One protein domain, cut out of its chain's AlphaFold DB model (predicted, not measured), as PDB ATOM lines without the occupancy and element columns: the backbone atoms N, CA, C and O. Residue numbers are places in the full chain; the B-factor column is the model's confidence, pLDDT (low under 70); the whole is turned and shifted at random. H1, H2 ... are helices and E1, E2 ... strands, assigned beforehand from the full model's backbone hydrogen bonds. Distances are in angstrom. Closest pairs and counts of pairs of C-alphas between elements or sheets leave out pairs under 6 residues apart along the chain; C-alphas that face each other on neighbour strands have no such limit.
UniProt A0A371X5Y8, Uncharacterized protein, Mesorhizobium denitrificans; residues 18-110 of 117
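AT A GLANCE: This is residues 18 to 110 of the 117 residues of an uncharacterized protein of Mesorhizobium denitrificans (UniProt A0A371X5Y8). A single twisted sheet of six strands forms a wall, with the helix H2 packed along one face over E2 and E3 and no named helix over the other face. H1 folds back beside H2 as a helical hairpin, on the side of H2 away from the sheet, while H3 follows the last strand and only grazes the sheet. The printed part has 93 residues, with named elements in the order H1, H2, E1 to E6, H3; the sheet's order is E1, E2, E3, E4, E5, E6, all antiparallel, and the class is mixed, helices and strands. The whole is compact, with a radius of gyration of the C-alphas of 12.9 A and spans of 35 by 29 by 23 A.

HOW THE PARTS SIT: H1, residues 18 to 23, and H2, residues 28 to 36, form a helical hairpin. They touch, the closest C-alphas being those of Val 21 and Lys 31, 6.2 A apart, and run opposite ways at a shallow tilt of 15 degrees. The strands E1, residues 42 to 46, E2, residues 49 to 54, E3, residues 59 to 65, E4, residues 71 to 77, E5, residues 80 to 87, and E6, residues 90 to 96, form a meander, each strand the antiparallel neighbour of the one before. Pairs within hydrogen-bond range are N 44 and O 51 for E1 and E2, 2.8 A; N 52 and O 61 for E2 and E3, 2.8 A; N 62 and O 74 for E3 and E4, 2.8 A; N 73 and O 84 for E4 and E5, 2.8 A; and N 83 and O 94 for E5 and E6, 2.8 A. E1 and E6 are the edge strands. H2 is on the sheet at a height of 8.0 A; it lies over E3 and only just over E2, on which 3 of its C-alphas fall. It runs along the strands, at 20 degrees to E3 on the local plane; the closest C-alphas of H2 and E3 are those of Leu 33 and Val 60, 6.0 A apart. H1 is not on the sheet. H3, residues 98 to 102, only grazes the sheet; its closest C-alphas with E5 are those of Pro 98 and Gly 80, 4.4 A apart. H1 and H3 are near each other, with 5 pairs of C-alphas within 10 A, and H2 and H3 are apart. In H1, H2 and H3 every O i to N i+4 pair is within hydrogen-bond range.

IN THESE COORDINATES: H1 begins at C-alpha 18, (236.621, 372.210, 288.691). H2 measures 12.3 A from first to last C-alpha, E3 20.3 A, E4 19.5 A, E5 22.6 A and E6 20.1 A. E5 begins at C-alpha 80, (237.392, 364.512, 301.471), and H3 ends at C-alpha 102, (239.916, 373.050, 298.018).

THE WHOLE: The C-alphas farthest apart, those of Ala 19 and Glu 89, are 37.8 A apart. The printed part has no cut, and each link between named elements is tight. The mean pLDDT of the printed part is 83.7, and residues 104 to 105 and 109 to 110 are under 70.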
ATOM      1  N   THR A  18     236.863 372.980 289.919       81.31
ATOM      2  CA  THR A  18     236.621 372.210 288.691       81.31
ATOM      3  C   THR A  18     237.696 372.477 287.636       81.31
ATOM      4  O   THR A  18     238.108 371.554 286.935       81.31
ATOM      5  N   ALA A  19     238.161 373.721 287.496       83.00
ATOM      6  CA  ALA A  19     239.250 374.053 286.582       83.00
ATOM      7  C   ALA A  19     240.583 373.447 287.044       83.00
ATOM      8  O   ALA A  19     241.259 372.838 286.224       83.00
ATOM      9  N   GLU A  20     240.918 373.531 288.335       84.31
ATOM     10  CA  GLU A  20     242.151 372.943 288.877       84.31
ATOM     11  C   GLU A  20     242.177 371.419 288.737       84.31
ATOM     12  O   GLU A  20     243.159 370.863 288.257       84.31
ATOM     13  N   VAL A  21     241.074 370.728 289.043       83.38
ATOM     14  CA  VAL A  21     240.968 369.273 288.837       83.38
ATOM     15  C   VAL A  21     241.140 368.918 287.360       83.38
ATOM     16  O   VAL A  21     241.831 367.951 287.034       83.38
ATOM     17  N   ASN A  22     240.556 369.698 286.449       82.62
ATOM     18  CA  ASN A  22     240.700 369.459 285.015       82.62
ATOM     19  C   ASN A  22     242.128 369.705 284.507       82.62
ATOM     20  O   ASN A  22     242.588 368.920 283.672       82.62
ATOM     21  N   ASP A  23     242.808 370.738 285.005       82.88
ATOM     22  CA  ASP A  23     244.181 371.104 284.624       82.88
ATOM     23  C   ASP A  23     245.244 370.211 285.293       82.88
ATOM     24  O   ASP A  23     246.318 370.008 284.737       82.88
ATOM     25  N   SER A  24     244.918 369.605 286.440       81.44
ATOM     26  CA  SER A  24     245.818 368.708 287.172       81.44
ATOM     27  C   SER A  24     246.144 367.414 286.420       81.44
ATOM     28  O   SER A  24     245.386 366.942 285.555       81.44
ATOM     29  N   PHE A  25     247.231 366.762 286.835       81.06
ATOM     30  CA  PHE A  25     247.603 365.421 286.378       81.06
ATOM     31  C   PHE A  25     246.772 364.302 287.022       81.06
ATOM     32  O   PHE A  25     247.078 363.126 286.817       81.06
ATOM     33  N   ALA A  26     245.712 364.633 287.770       80.44
ATOM     34  CA  ALA A  26     244.853 363.640 288.398       80.44
ATOM     35  C   ALA A  26     244.323 362.612 287.371       80.44
ATOM     36  O   ALA A  26     244.003 362.959 286.229       80.44
ATOM     37  N   PRO A  27     244.183 361.339 287.757       80.88
ATOM     38  CA  PRO A  27     243.710 360.308 286.849       80.88
ATOM     39  C   PRO A  27     242.231 360.499 286.500       80.88
ATOM     40  O   PRO A  27     241.445 361.056 287.272       80.88
ATOM     41  N   GLN A  28     241.831 359.993 285.329       84.75
ATOM     42  CA  GLN A  28     240.485 360.193 284.777       84.75
ATOM     43  C   GLN A  28     239.340 359.822 285.743       84.75
ATOM     44  O   GLN A  28     238.347 360.555 285.786       84.75
ATOM     45  N   PRO A  29     239.436 358.757 286.562       85.56
ATOM     46  CA  PRO A  29     238.400 358.426 287.525       85.56
ATOM     47  C   PRO A  29     238.240 359.441 288.638       85.56
ATOM     48  O   PRO A  29     237.109 359.693 289.043       85.56
ATOM     49  N   VAL A  30     239.329 360.077 289.072       84.94
ATOM     50  CA  VAL A  30     239.240 361.187 290.018       84.94
ATOM     51  C   VAL A  30     238.492 362.334 289.362       84.94
ATOM     52  O   VAL A  30     237.467 362.760 289.877       84.94
ATOM     53  N   LYS A  31     238.916 362.769 288.169       87.62
ATOM     54  CA  LYS A  31     238.226 363.847 287.437       87.62
ATOM     55  C   LYS A  31     236.731 363.558 287.265       87.62
ATOM     56  O   LYS A  31     235.907 364.454 287.416       87.62
ATOM     57  N   THR A  32     236.379 362.297 287.020       89.56
ATOM     58  CA  THR A  32     234.986 361.857 286.890       89.56
ATOM     59  C   THR A  32     234.220 361.939 288.214       89.56
ATOM     60  O   THR A  32     233.103 362.440 288.207       89.56
ATOM     61  N   LEU A  33     234.805 361.548 289.353       89.00
ATOM     62  CA  LEU A  33     234.168 361.732 290.669       89.00
ATOM     63  C   LEU A  33     233.826 363.195 290.939       89.00
ATOM     64  O   LEU A  33     232.701 363.507 291.323       89.00
ATOM     65  N   PHE A  34     234.778 364.093 290.687       87.69
ATOM     66  CA  PHE A  34     234.563 365.531 290.837       87.69
ATOM     67  C   PHE A  34     233.491 366.039 289.861       87.69
ATOM     68  O   PHE A  34     232.638 366.833 290.243       87.69
ATOM     69  N   ALA A  35     233.462 365.545 288.621       88.62
ATOM     70  CA  ALA A  35     232.426 365.908 287.653       88.62
ATOM     71  C   ALA A  35     231.016 365.425 288.050       88.62
ATOM     72  O   ALA A  35     230.029 366.049 287.661       88.62
ATOM     73  N   LEU A  36     230.919 364.324 288.799       89.69
ATOM     74  CA  LEU A  36     229.660 363.752 289.284       89.69
ATOM     75  C   LEU A  36     229.211 364.323 290.638       89.69
ATOM     76  O   LEU A  36     228.069 364.102 291.044       89.69
ATOM     77  N   TRP A  37     230.077 365.067 291.327       87.88
ATOM     78  CA  TRP A  37     229.758 365.716 292.593       87.88
ATOM     79  C   TRP A  37     228.613 366.726 292.448       87.88
ATOM     80  O   TRP A  37     228.597 367.548 291.528       87.88
ATOM     81  N   GLY A  38     227.649 366.686 293.373       83.00
ATOM     82  CA  GLY A  38     226.433 367.502 293.278       83.00
ATOM     83  C   GLY A  38     225.511 367.083 292.122       83.00
ATOM     84  O   GLY A  38     224.598 367.825 291.754       83.00
ATOM     85  N   GLY A  39     225.761 365.913 291.526       83.56
ATOM     86  CA  GLY A  39     224.928 365.298 290.504       83.56
ATOM     87  C   GLY A  39     223.656 364.660 291.066       83.56
ATOM     88  O   GLY A  39     223.393 364.652 292.271       83.56
ATOM     89  N   SER A  40     222.843 364.121 290.157       83.25
ATOM     90  CA  SER A  40     221.654 363.342 290.511       83.25
ATOM     91  C   SER A  40     222.036 361.949 290.999       83.25
ATOM     92  O   SER A  40     222.979 361.355 290.483       83.25
ATOM     93  N   GLU A  41     221.266 361.431 291.956       88.38
ATOM     94  CA  GLU A  41     221.399 360.061 292.452       88.38
ATOM     95  C   GLU A  41     221.412 359.031 291.321       88.38
ATOM     96  O   GLU A  41     220.622 359.117 290.372       88.38
ATOM     97  N   GLY A  42     222.274 358.024 291.464       88.88
ATOM     98  CA  GLY A  42     222.243 356.822 290.644       88.88
ATOM     99  C   GLY A  42     223.619 356.314 290.236       88.88
ATOM    100  O   GLY A  42     224.659 356.849 290.615       88.88
ATOM    101  N   SER A  43     223.606 355.252 289.432       92.81
ATOM    102  CA  SER A  43     224.818 354.652 288.878       92.81
ATOM    103  C   SER A  43     225.130 355.238 287.502       92.81
ATOM    104  O   SER A  43     224.349 355.097 286.555       92.81
ATOM    105  N   VAL A  44     226.294 355.864 287.363       92.25
ATOM    106  CA  VAL A  44     226.779 356.452 286.113       92.25
ATOM    107  C   VAL A  44     227.919 355.604 285.566       92.25
ATOM    108  O   VAL A  44     228.887 355.330 286.261       92.25
ATOM    109  N   ASN A  45     227.823 355.194 284.302       91.69
ATOM    110  CA  ASN A  45     228.908 354.485 283.625       91.69
ATOM    111  C   ASN A  45     229.745 355.484 282.824       91.69
ATOM    112  O   ASN A  45     229.230 356.119 281.902       91.69
ATOM    113  N   ALA A  46     231.029 355.606 283.147       87.31
ATOM    114  CA  ALA A  46     231.954 356.496 282.455       87.31
ATOM    115  C   ALA A  46     233.342 355.852 282.361       87.31
ATOM    116  O   ALA A  46     233.826 355.254 283.313       87.31
ATOM    117  N   HIS A  47     233.983 355.951 281.194       84.62
ATOM    118  CA  HIS A  47     235.339 355.422 280.971       84.62
ATOM    119  C   HIS A  47     235.531 353.934 281.335       84.62
ATOM    120  O   HIS A  47     236.628 353.518 281.685       84.62
ATOM    121  N   GLY A  48     234.470 353.123 281.236       85.19
ATOM    122  CA  GLY A  48     234.512 351.700 281.589       85.19
ATOM    123  C   GLY A  48     234.398 351.411 283.088       85.19
ATOM    124  O   GLY A  48     234.475 350.248 283.472       85.19
ATOM    125  N   LEU A  49     234.179 352.438 283.913       89.19
ATOM    126  CA  LEU A  49     233.932 352.326 285.344       89.19
ATOM    127  C   LEU A  49     232.495 352.722 285.686       89.19
ATOM    128  O   LEU A  49     231.880 353.561 285.018       89.19
ATOM    129  N   THR A  50     231.983 352.123 286.756       92.31
ATOM    130  CA  THR A  50     230.688 352.476 287.340       92.31
ATOM    131  C   THR A  50     230.924 353.375 288.541       92.31
ATOM    132  O   THR A  50     231.697 353.035 289.437       92.31
ATOM    133  N   TYR A  51     230.249 354.517 288.550       92.75
ATOM    134  CA  TYR A  51     230.253 355.482 289.634       92.75
ATOM    135  C   TYR A  51     228.893 355.473 290.310       92.75
ATOM    136  O   TYR A  51     227.874 355.542 289.626       92.75
ATOM    137  N   GLU A  52     228.866 355.415 291.629       93.31
ATOM    138  CA  GLU A  52     227.649 355.495 292.424       93.31
ATOM    139  C   GLU A  52     227.565 356.870 293.074       93.31
ATOM    140  O   GLU A  52     228.448 357.272 293.829       93.31
ATOM    141  N   VAL A  53     226.512 357.607 292.733       90.88
ATOM    142  CA  VAL A  53     226.243 358.959 293.219       90.88
ATOM    143  C   VAL A  53     225.182 358.855 294.312       90.88
ATOM    144  O   VAL A  53     224.027 358.543 294.016       90.88
ATOM    145  N   GLN A  54     225.573 359.106 295.560       87.94
ATOM    146  CA  GLN A  54     224.729 359.002 296.753       87.94
ATOM    147  C   GLN A  54     224.566 360.392 297.392       87.94
ATOM    148  O   GLN A  54     225.382 360.786 298.229       87.94
ATOM    149  N   PRO A  55     223.537 361.168 297.002       79.31
ATOM    150  CA  PRO A  55     223.320 362.514 297.527       79.31
ATOM    151  C   PRO A  55     222.947 362.538 299.009       79.31
ATOM    152  O   PRO A  55     223.254 363.519 299.680       79.31
ATOM    153  N   GLU A  56     222.303 361.486 299.524       80.94
ATOM    154  CA  GLU A  56     221.916 361.393 300.939       80.94
ATOM    155  C   GLU A  56     223.141 361.316 301.862       80.94
ATOM    156  O   GLU A  56     223.194 362.010 302.875       80.94
ATOM    157  N   ASP A  57     224.154 360.548 301.460       80.31
ATOM    158  CA  ASP A  57     225.448 360.438 302.145       80.31
ATOM    159  C   ASP A  57     226.487 361.439 301.621       80.31
ATOM    160  O   ASP A  57     227.653 361.417 302.015       80.31
ATOM    161  N   THR A  58     226.082 362.330 300.713       84.50
ATOM    162  CA  THR A  58     226.952 363.301 300.039       84.50
ATOM    163  C   THR A  58     228.260 362.684 299.543       84.50
ATOM    164  O   THR A  58     229.346 363.219 299.772       84.50
ATOM    165  N   SER A  59     228.167 361.530 298.878       87.75
ATOM    166  CA  SER A  59     229.338 360.811 298.384       87.75
ATOM    167  C   SER A  59     229.179 360.315 296.951       87.75
ATOM    168  O   SER A  59     228.108 359.882 296.526       87.75
ATOM    169  N   VAL A  60     230.264 360.386 296.185       91.31
ATOM    170  CA  VAL A  60     230.402 359.695 294.904       91.31
ATOM    171  C   VAL A  60     231.495 358.656 295.064       91.31
ATOM    172  O   VAL A  60     232.578 358.990 295.536       91.31
ATOM    173  N   SER A  61     231.259 357.420 294.654       92.19
ATOM    174  CA  SER A  61     232.268 356.363 294.723       92.19
ATOM    175  C   SER A  61     232.377 355.587 293.423       92.19
ATOM    176  O   SER A  61     231.479 355.598 292.588       92.19
ATOM    177  N   THR A  62     233.507 354.923 293.220       91.69
ATOM    178  CA  THR A  62     233.715 353.971 292.132       91.69
ATOM    179  C   THR A  62     234.619 352.843 292.598       91.69
ATOM    180  O   THR A  62     235.525 353.051 293.408       91.69
ATOM    181  N   GLU A  63     234.372 351.642 292.086       90.19
ATOM    182  CA  GLU A  63     235.188 350.458 292.337       90.19
ATOM    183  C   GLU A  63     235.798 349.972 291.019       90.19
ATOM    184  O   GLU A  63     235.122 349.910 289.989       90.19
ATOM    185  N   PHE A  64     237.081 349.622 291.047       86.44
ATOM    186  CA  PHE A  64     237.805 349.087 289.900       86.44
ATOM    187  C   PHE A  64     238.864 348.074 290.331       86.44
ATOM    188  O   PHE A  64     239.242 347.997 291.497       86.44
ATOM    189  N   VAL A  65     239.344 347.275 289.383       84.44
ATOM    190  CA  VAL A  65     240.428 346.312 289.611       84.44
ATOM    191  C   VAL A  65     241.688 346.833 288.923       84.44
ATOM    192  O   VAL A  65     241.614 347.236 287.762       84.44
ATOM    193  N   ASN A  66     242.817 346.878 289.633       76.56
ATOM    194  CA  ASN A  66     244.094 347.324 289.063       76.56
ATOM    195  C   ASN A  66     244.812 346.194 288.294       76.56
ATOM    196  O   ASN A  66     244.306 345.080 288.155       76.56
ATOM    197  N   ALA A  67     246.015 346.503 287.804       73.31
ATOM    198  CA  ALA A  67     246.901 345.589 287.080       73.31
ATOM    199  C   ALA A  67     247.164 344.264 287.798       73.31
ATOM    200  O   ALA A  67     247.249 343.207 287.171       73.31
ATOM    201  N   ASP A  68     247.311 344.354 289.112       77.94
ATOM    202  CA  ASP A  68     247.700 343.269 289.996       77.94
ATOM    203  C   ASP A  68     246.495 342.407 290.412       77.94
ATOM    204  O   ASP A  68     246.646 341.401 291.106       77.94
ATOM    205  N   GLY A  69     245.289 342.745 289.936       81.06
ATOM    206  CA  GLY A  69     244.049 342.050 290.279       81.06
ATOM    207  C   GLY A  69     243.467 342.482 291.626       81.06
ATOM    208  O   GLY A  69     242.551 341.833 292.135       81.06
ATOM    209  N   GLU A  70     243.974 343.568 292.205       84.31
ATOM    210  CA  GLU A  70     243.537 344.098 293.492       84.31
ATOM    211  C   GLU A  70     242.327 345.006 293.312       84.31
ATOM    212  O   GLU A  70     242.190 345.734 292.321       84.31
ATOM    213  N   ARG A  71     241.430 344.981 294.295       86.81
ATOM    214  CA  ARG A  71     240.215 345.788 294.263       86.81
ATOM    215  C   ARG A  71     240.510 347.158 294.851       86.81
ATOM    216  O   ARG A  71     240.949 347.278 295.987       86.81
ATOM    217  N   ASN A  72     240.228 348.183 294.072       86.81
ATOM    218  CA  ASN A  72     240.455 349.571 294.407       86.81
ATOM    219  C   ASN A  72     239.099 350.270 294.490       86.81
ATOM    220  O   ASN A  72     238.240 350.089 293.628       86.81
ATOM    221  N   THR A  73     238.915 351.084 295.516       89.06
ATOM    222  CA  THR A  73     237.722 351.899 295.714       89.06
ATOM    223  C   THR A  73     238.154 353.342 295.860       89.06
ATOM    224  O   THR A  73     239.020 353.666 296.670       89.06
ATOM    225  N   LEU A  74     237.550 354.219 295.073       89.62
ATOM    226  CA  LEU A  74     237.794 355.648 295.121       89.62
ATOM    227  C   LEU A  74     236.476 356.341 295.452       89.62
ATOM    228  O   LEU A  74     235.504 356.180 294.720       89.62
ATOM    229  N   SER A  75     236.455 357.104 296.537       89.94
ATOM    230  CA  SER A  75     235.252 357.739 297.069       89.94
ATOM    231  C   SER A  75     235.524 359.199 297.396       89.94
ATOM    232  O   SER A  75     236.441 359.506 298.148       89.94
ATOM    233  N   LEU A  76     234.724 360.102 296.849       88.62
ATOM    234  CA  LEU A  76     234.724 361.526 297.156       88.62
ATOM    235  C   LEU A  76     233.507 361.836 298.032       88.62
ATOM    236  O   LEU A  76     232.383 361.603 297.598       88.62
ATOM    237  N   SER A  77     233.723 362.360 299.236       86.81
ATOM    238  CA  SER A  77     232.678 362.805 300.168       86.81
ATOM    239  C   SER A  77     232.986 364.198 300.731       86.81
ATOM    240  O   SER A  77     234.030 364.790 300.442       86.81
ATOM    241  N   SER A  78     232.094 364.730 301.572       79.44
ATOM    242  CA  SER A  78     232.336 365.976 302.315       79.44
ATOM    243  C   SER A  78     233.554 365.900 303.241       79.44
ATOM    244  O   SER A  78     234.193 366.915 303.511       79.44
ATOM    245  N   ASP A  79     233.896 364.696 303.704       79.44
ATOM    246  CA  ASP A  79     235.075 364.418 304.533       79.44
ATOM    247  C   ASP A  79     236.375 364.353 303.720       79.44
ATOM    248  O   ASP A  79     237.463 364.223 304.288       79.44
ATOM    249  N   GLY A  80     236.273 364.482 302.395       81.56
ATOM    250  CA  GLY A  80     237.392 364.512 301.471       81.56
ATOM    251  C   GLY A  80     237.388 363.344 300.490       81.56
ATOM    252  O   GLY A  80     236.384 362.669 300.266       81.56
ATOM    253  N   LEU A  81     238.541 363.124 299.866       84.38
ATOM    254  CA  LEU A  81     238.743 362.052 298.899       84.38
ATOM    255  C   LEU A  81     239.432 360.893 299.608       84.38
ATOM    256  O   LEU A  81     240.504 361.051 300.190       84.38
ATOM    257  N   ILE A  82     238.814 359.726 299.542       87.38
ATOM    258  CA  ILE A  82     239.293 358.491 300.140       87.38
ATOM    259  C   ILE A  82     239.603 357.519 299.010       87.38
ATOM    260  O   ILE A  82     238.744 357.193 298.192       87.38
ATOM    261  N   PHE A  83     240.837 357.038 298.982       86.00
ATOM    262  CA  PHE A  83     241.274 355.966 298.109       86.00
ATOM    263  C   PHE A  83     241.630 354.749 298.952       86.00
ATOM    264  O   PHE A  83     242.483 354.828 299.832       86.00
ATOM    265  N   THR A  84     240.978 353.627 298.684       86.69
ATOM    266  CA  THR A  84     241.183 352.375 299.405       86.69
ATOM    267  C   THR A  84     241.604 351.294 298.431       86.69
ATOM    268  O   THR A  84     240.921 351.045 297.441       86.69
ATOM    269  N   VAL A  85     242.702 350.617 298.737       83.75
ATOM    270  CA  VAL A  85     243.206 349.471 297.981       83.75
ATOM    271  C   VAL A  85     243.116 348.242 298.864       83.75
ATOM    272  O   VAL A  85     243.655 348.220 299.971       83.75
ATOM    273  N   MET A  86     242.403 347.234 298.377       83.44
ATOM    274  CA  MET A  86     242.254 345.935 299.014       83.44
ATOM    275  C   MET A  86     243.081 344.900 298.255       83.44
ATOM    276  O   MET A  86     242.731 344.490 297.142       83.44
ATOM    277  N   ALA A  87     244.158 344.470 298.904       79.75
ATOM    278  CA  ALA A  87     245.134 343.506 298.425       79.75
ATOM    279  C   ALA A  87     245.052 342.237 299.292       79.75
ATOM    280  O   ALA A  87     245.702 342.113 300.330       79.75
ATOM    281  N   GLY A  88     244.189 341.292 298.907       80.00
ATOM    282  CA  GLY A  88     243.935 340.094 299.715       80.00
ATOM    283  C   GLY A  88     243.254 340.426 301.050       80.00
ATOM    284  O   GLY A  88     242.091 340.820 301.058       80.00
ATOM    285  N   GLU A  89     243.963 340.235 302.168       80.12
ATOM    286  CA  GLU A  89     243.491 340.583 303.524       80.12
ATOM    287  C   GLU A  89     244.007 341.954 304.002       80.12
ATOM    288  O   GLU A  89     243.579 342.451 305.045       80.12
ATOM    289  N   GLU A  90     244.915 342.581 303.251       85.06
ATOM    290  CA  GLU A  90     245.474 343.885 303.588       85.06
ATOM    291  C   GLU A  90     244.648 345.000 302.941       85.06
ATOM    292  O   GLU A  90     244.301 344.957 301.760       85.06
ATOM    293  N   THR A  91     244.310 346.015 303.736       86.56
ATOM    294  CA  THR A  91     243.601 347.211 303.272       86.56
ATOM    295  C   THR A  91     244.470 348.425 303.525       86.56
ATOM    296  O   THR A  91     244.813 348.718 304.672       86.56
ATOM    297  N   THR A  92     244.802 349.143 302.457       85.94
ATOM    298  CA  THR A  92     245.510 350.419 302.547       85.94
ATOM    299  C   THR A  92     244.557 351.537 302.175       85.94
ATOM    300  O   THR A  92     243.937 351.496 301.116       85.94
ATOM    301  N   THR A  93     244.432 352.537 303.045       85.69
ATOM    302  CA  THR A  93     243.556 353.689 302.824       85.69
ATOM    303  C   THR A  93     244.371 354.971 302.847       85.69
ATOM    304  O   THR A  93     245.110 355.239 303.794       85.69
ATOM    305  N   TRP A  94     244.193 355.779 301.811       85.19
ATOM    306  CA  TRP A  94     244.708 357.132 301.701       85.19
ATOM    307  C   TRP A  94     243.540 358.107 301.743       85.19
ATOM    308  O   TRP A  94     242.580 357.969 300.990       85.19
ATOM    309  N   THR A  95     243.634 359.110 302.610       84.12
ATOM    310  CA  THR A  95     242.620 360.158 302.742       84.12
ATOM    311  C   THR A  95     243.262 361.506 302.474       84.12
ATOM    312  O   THR A  95     244.283 361.837 303.079       84.12
ATOM    313  N   ILE A  96     242.651 362.285 301.588       81.75
ATOM    314  CA  ILE A  96     242.987 363.689 301.363       81.75
ATOM    315  C   ILE A  96     241.861 364.535 301.936       81.75
ATOM    316  O   ILE A  96     240.696 364.354 301.579       81.75
ATOM    317  N   SER A  97     242.216 365.458 302.826       82.88
ATOM    318  CA  SER A  97     241.249 366.322 303.496       82.88
ATOM    319  C   SER A  97     240.599 367.312 302.519       82.88
ATOM    320  O   SER A  97     241.235 367.734 301.549       82.88
ATOM    321  N   PRO A  98     239.357 367.751 302.781       78.75
ATOM    322  CA  PRO A  98     238.642 368.684 301.913       78.75
ATOM    323  C   PRO A  98     239.359 370.034 301.773       78.75
ATOM    324  O   PRO A  98     239.246 370.666 300.725       78.75
ATOM    325  N   ASP A  99     240.131 370.464 302.776       80.19
ATOM    326  CA  ASP A  99     240.980 371.658 302.693       80.19
ATOM    327  C   ASP A  99     242.078 371.522 301.624       80.19
ATOM    328  O   ASP A  99     242.286 372.442 300.839       80.19
ATOM    329  N   GLU A 100     242.735 370.360 301.540       78.44
ATOM    330  CA  GLU A 100     243.785 370.090 300.542       78.44
ATOM    331  C   GLU A 100     243.206 369.940 299.129       78.44
ATOM    332  O   GLU A 100     243.858 370.281 298.144       78.44
ATOM    333  N   ILE A 101     241.967 369.446 299.028       77.56
ATOM    334  CA  ILE A 101     241.204 369.438 297.777       77.56
ATOM    335  C   ILE A 101     240.892 370.874 297.359       77.56
ATOM    336  O   ILE A 101     241.129 371.243 296.215       77.56
ATOM    337  N   SER A 102     240.375 371.682 298.287       74.06
ATOM    338  CA  SER A 102     239.916 373.050 298.018       74.06
ATOM    339  C   SER A 102     241.044 374.000 297.619       74.06
ATOM    340  O   SER A 102     240.787 374.973 296.916       74.06
ATOM    341  N   ASP A 103     242.265 373.736 298.082       72.12
ATOM    342  CA  ASP A 103     243.471 374.493 297.731       72.12
ATOM    343  C   ASP A 103     244.168 373.956 296.466       72.12
ATOM    344  O   ASP A 103     245.147 374.538 296.011       72.12
ATOM    345  N   GLY A 104     243.717 372.821 295.918       68.69
ATOM    346  CA  GLY A 104     244.289 372.211 294.715       68.69
ATOM    347  C   GLY A 104     245.711 371.644 294.887       68.69
ATOM    348  O   GLY A 104     246.221 370.937 294.019       68.69
ATOM    349  N   SER A 105     246.365 371.885 296.023       69.69
ATOM    350  CA  SER A 105     247.794 371.624 296.228       69.69
ATOM    351  C   SER A 105     248.170 370.143 296.312       69.69
ATOM    352  O   SER A 105     249.353 369.805 296.229       69.69
ATOM    353  N   ARG A 106     247.187 369.242 296.423       71.94
ATOM    354  CA  ARG A 106     247.409 367.791 296.368       71.94
ATOM    355  C   ARG A 106     246.860 367.087 295.134       71.94
ATOM    356  O   ARG A 106     247.087 365.887 295.028       71.94
ATOM    357  N   LEU A 107     246.227 367.795 294.194       73.44
ATOM    358  CA  LEU A 107     245.613 367.176 293.010       73.44
ATOM    359  C   LEU A 107     246.599 366.296 292.223       73.44
ATOM    360  O   LEU A 107     246.260 365.190 291.809       73.44
ATOM    361  N   ASP A 108     247.842 366.757 292.066       70.06
ATOM    362  CA  ASP A 108     248.868 366.036 291.306       70.06
ATOM    363  C   ASP A 108     249.425 364.819 292.051       70.06
ATOM    364  O   ASP A 108     249.712 363.799 291.426       70.06
ATOM    365  N   ALA A 109     249.500 364.867 293.384       68.69
ATOM    366  CA  ALA A 109     249.923 363.724 294.197       68.69
ATOM    367  C   ALA A 109     248.944 362.539 294.080       68.69
ATOM    368  O   ALA A 109     249.302 361.394 294.346       68.69
ATOM    369  N   TRP A 110     247.704 362.789 293.646       69.81
ATOM    370  CA  TRP A 110     246.702 361.746 293.419       69.81
ATOM    371  C   TRP A 110     247.028 360.870 292.208       69.81
ATOM    372  O   TRP A 110     246.642 359.702 292.178       69.81
TER     373      TRP A 110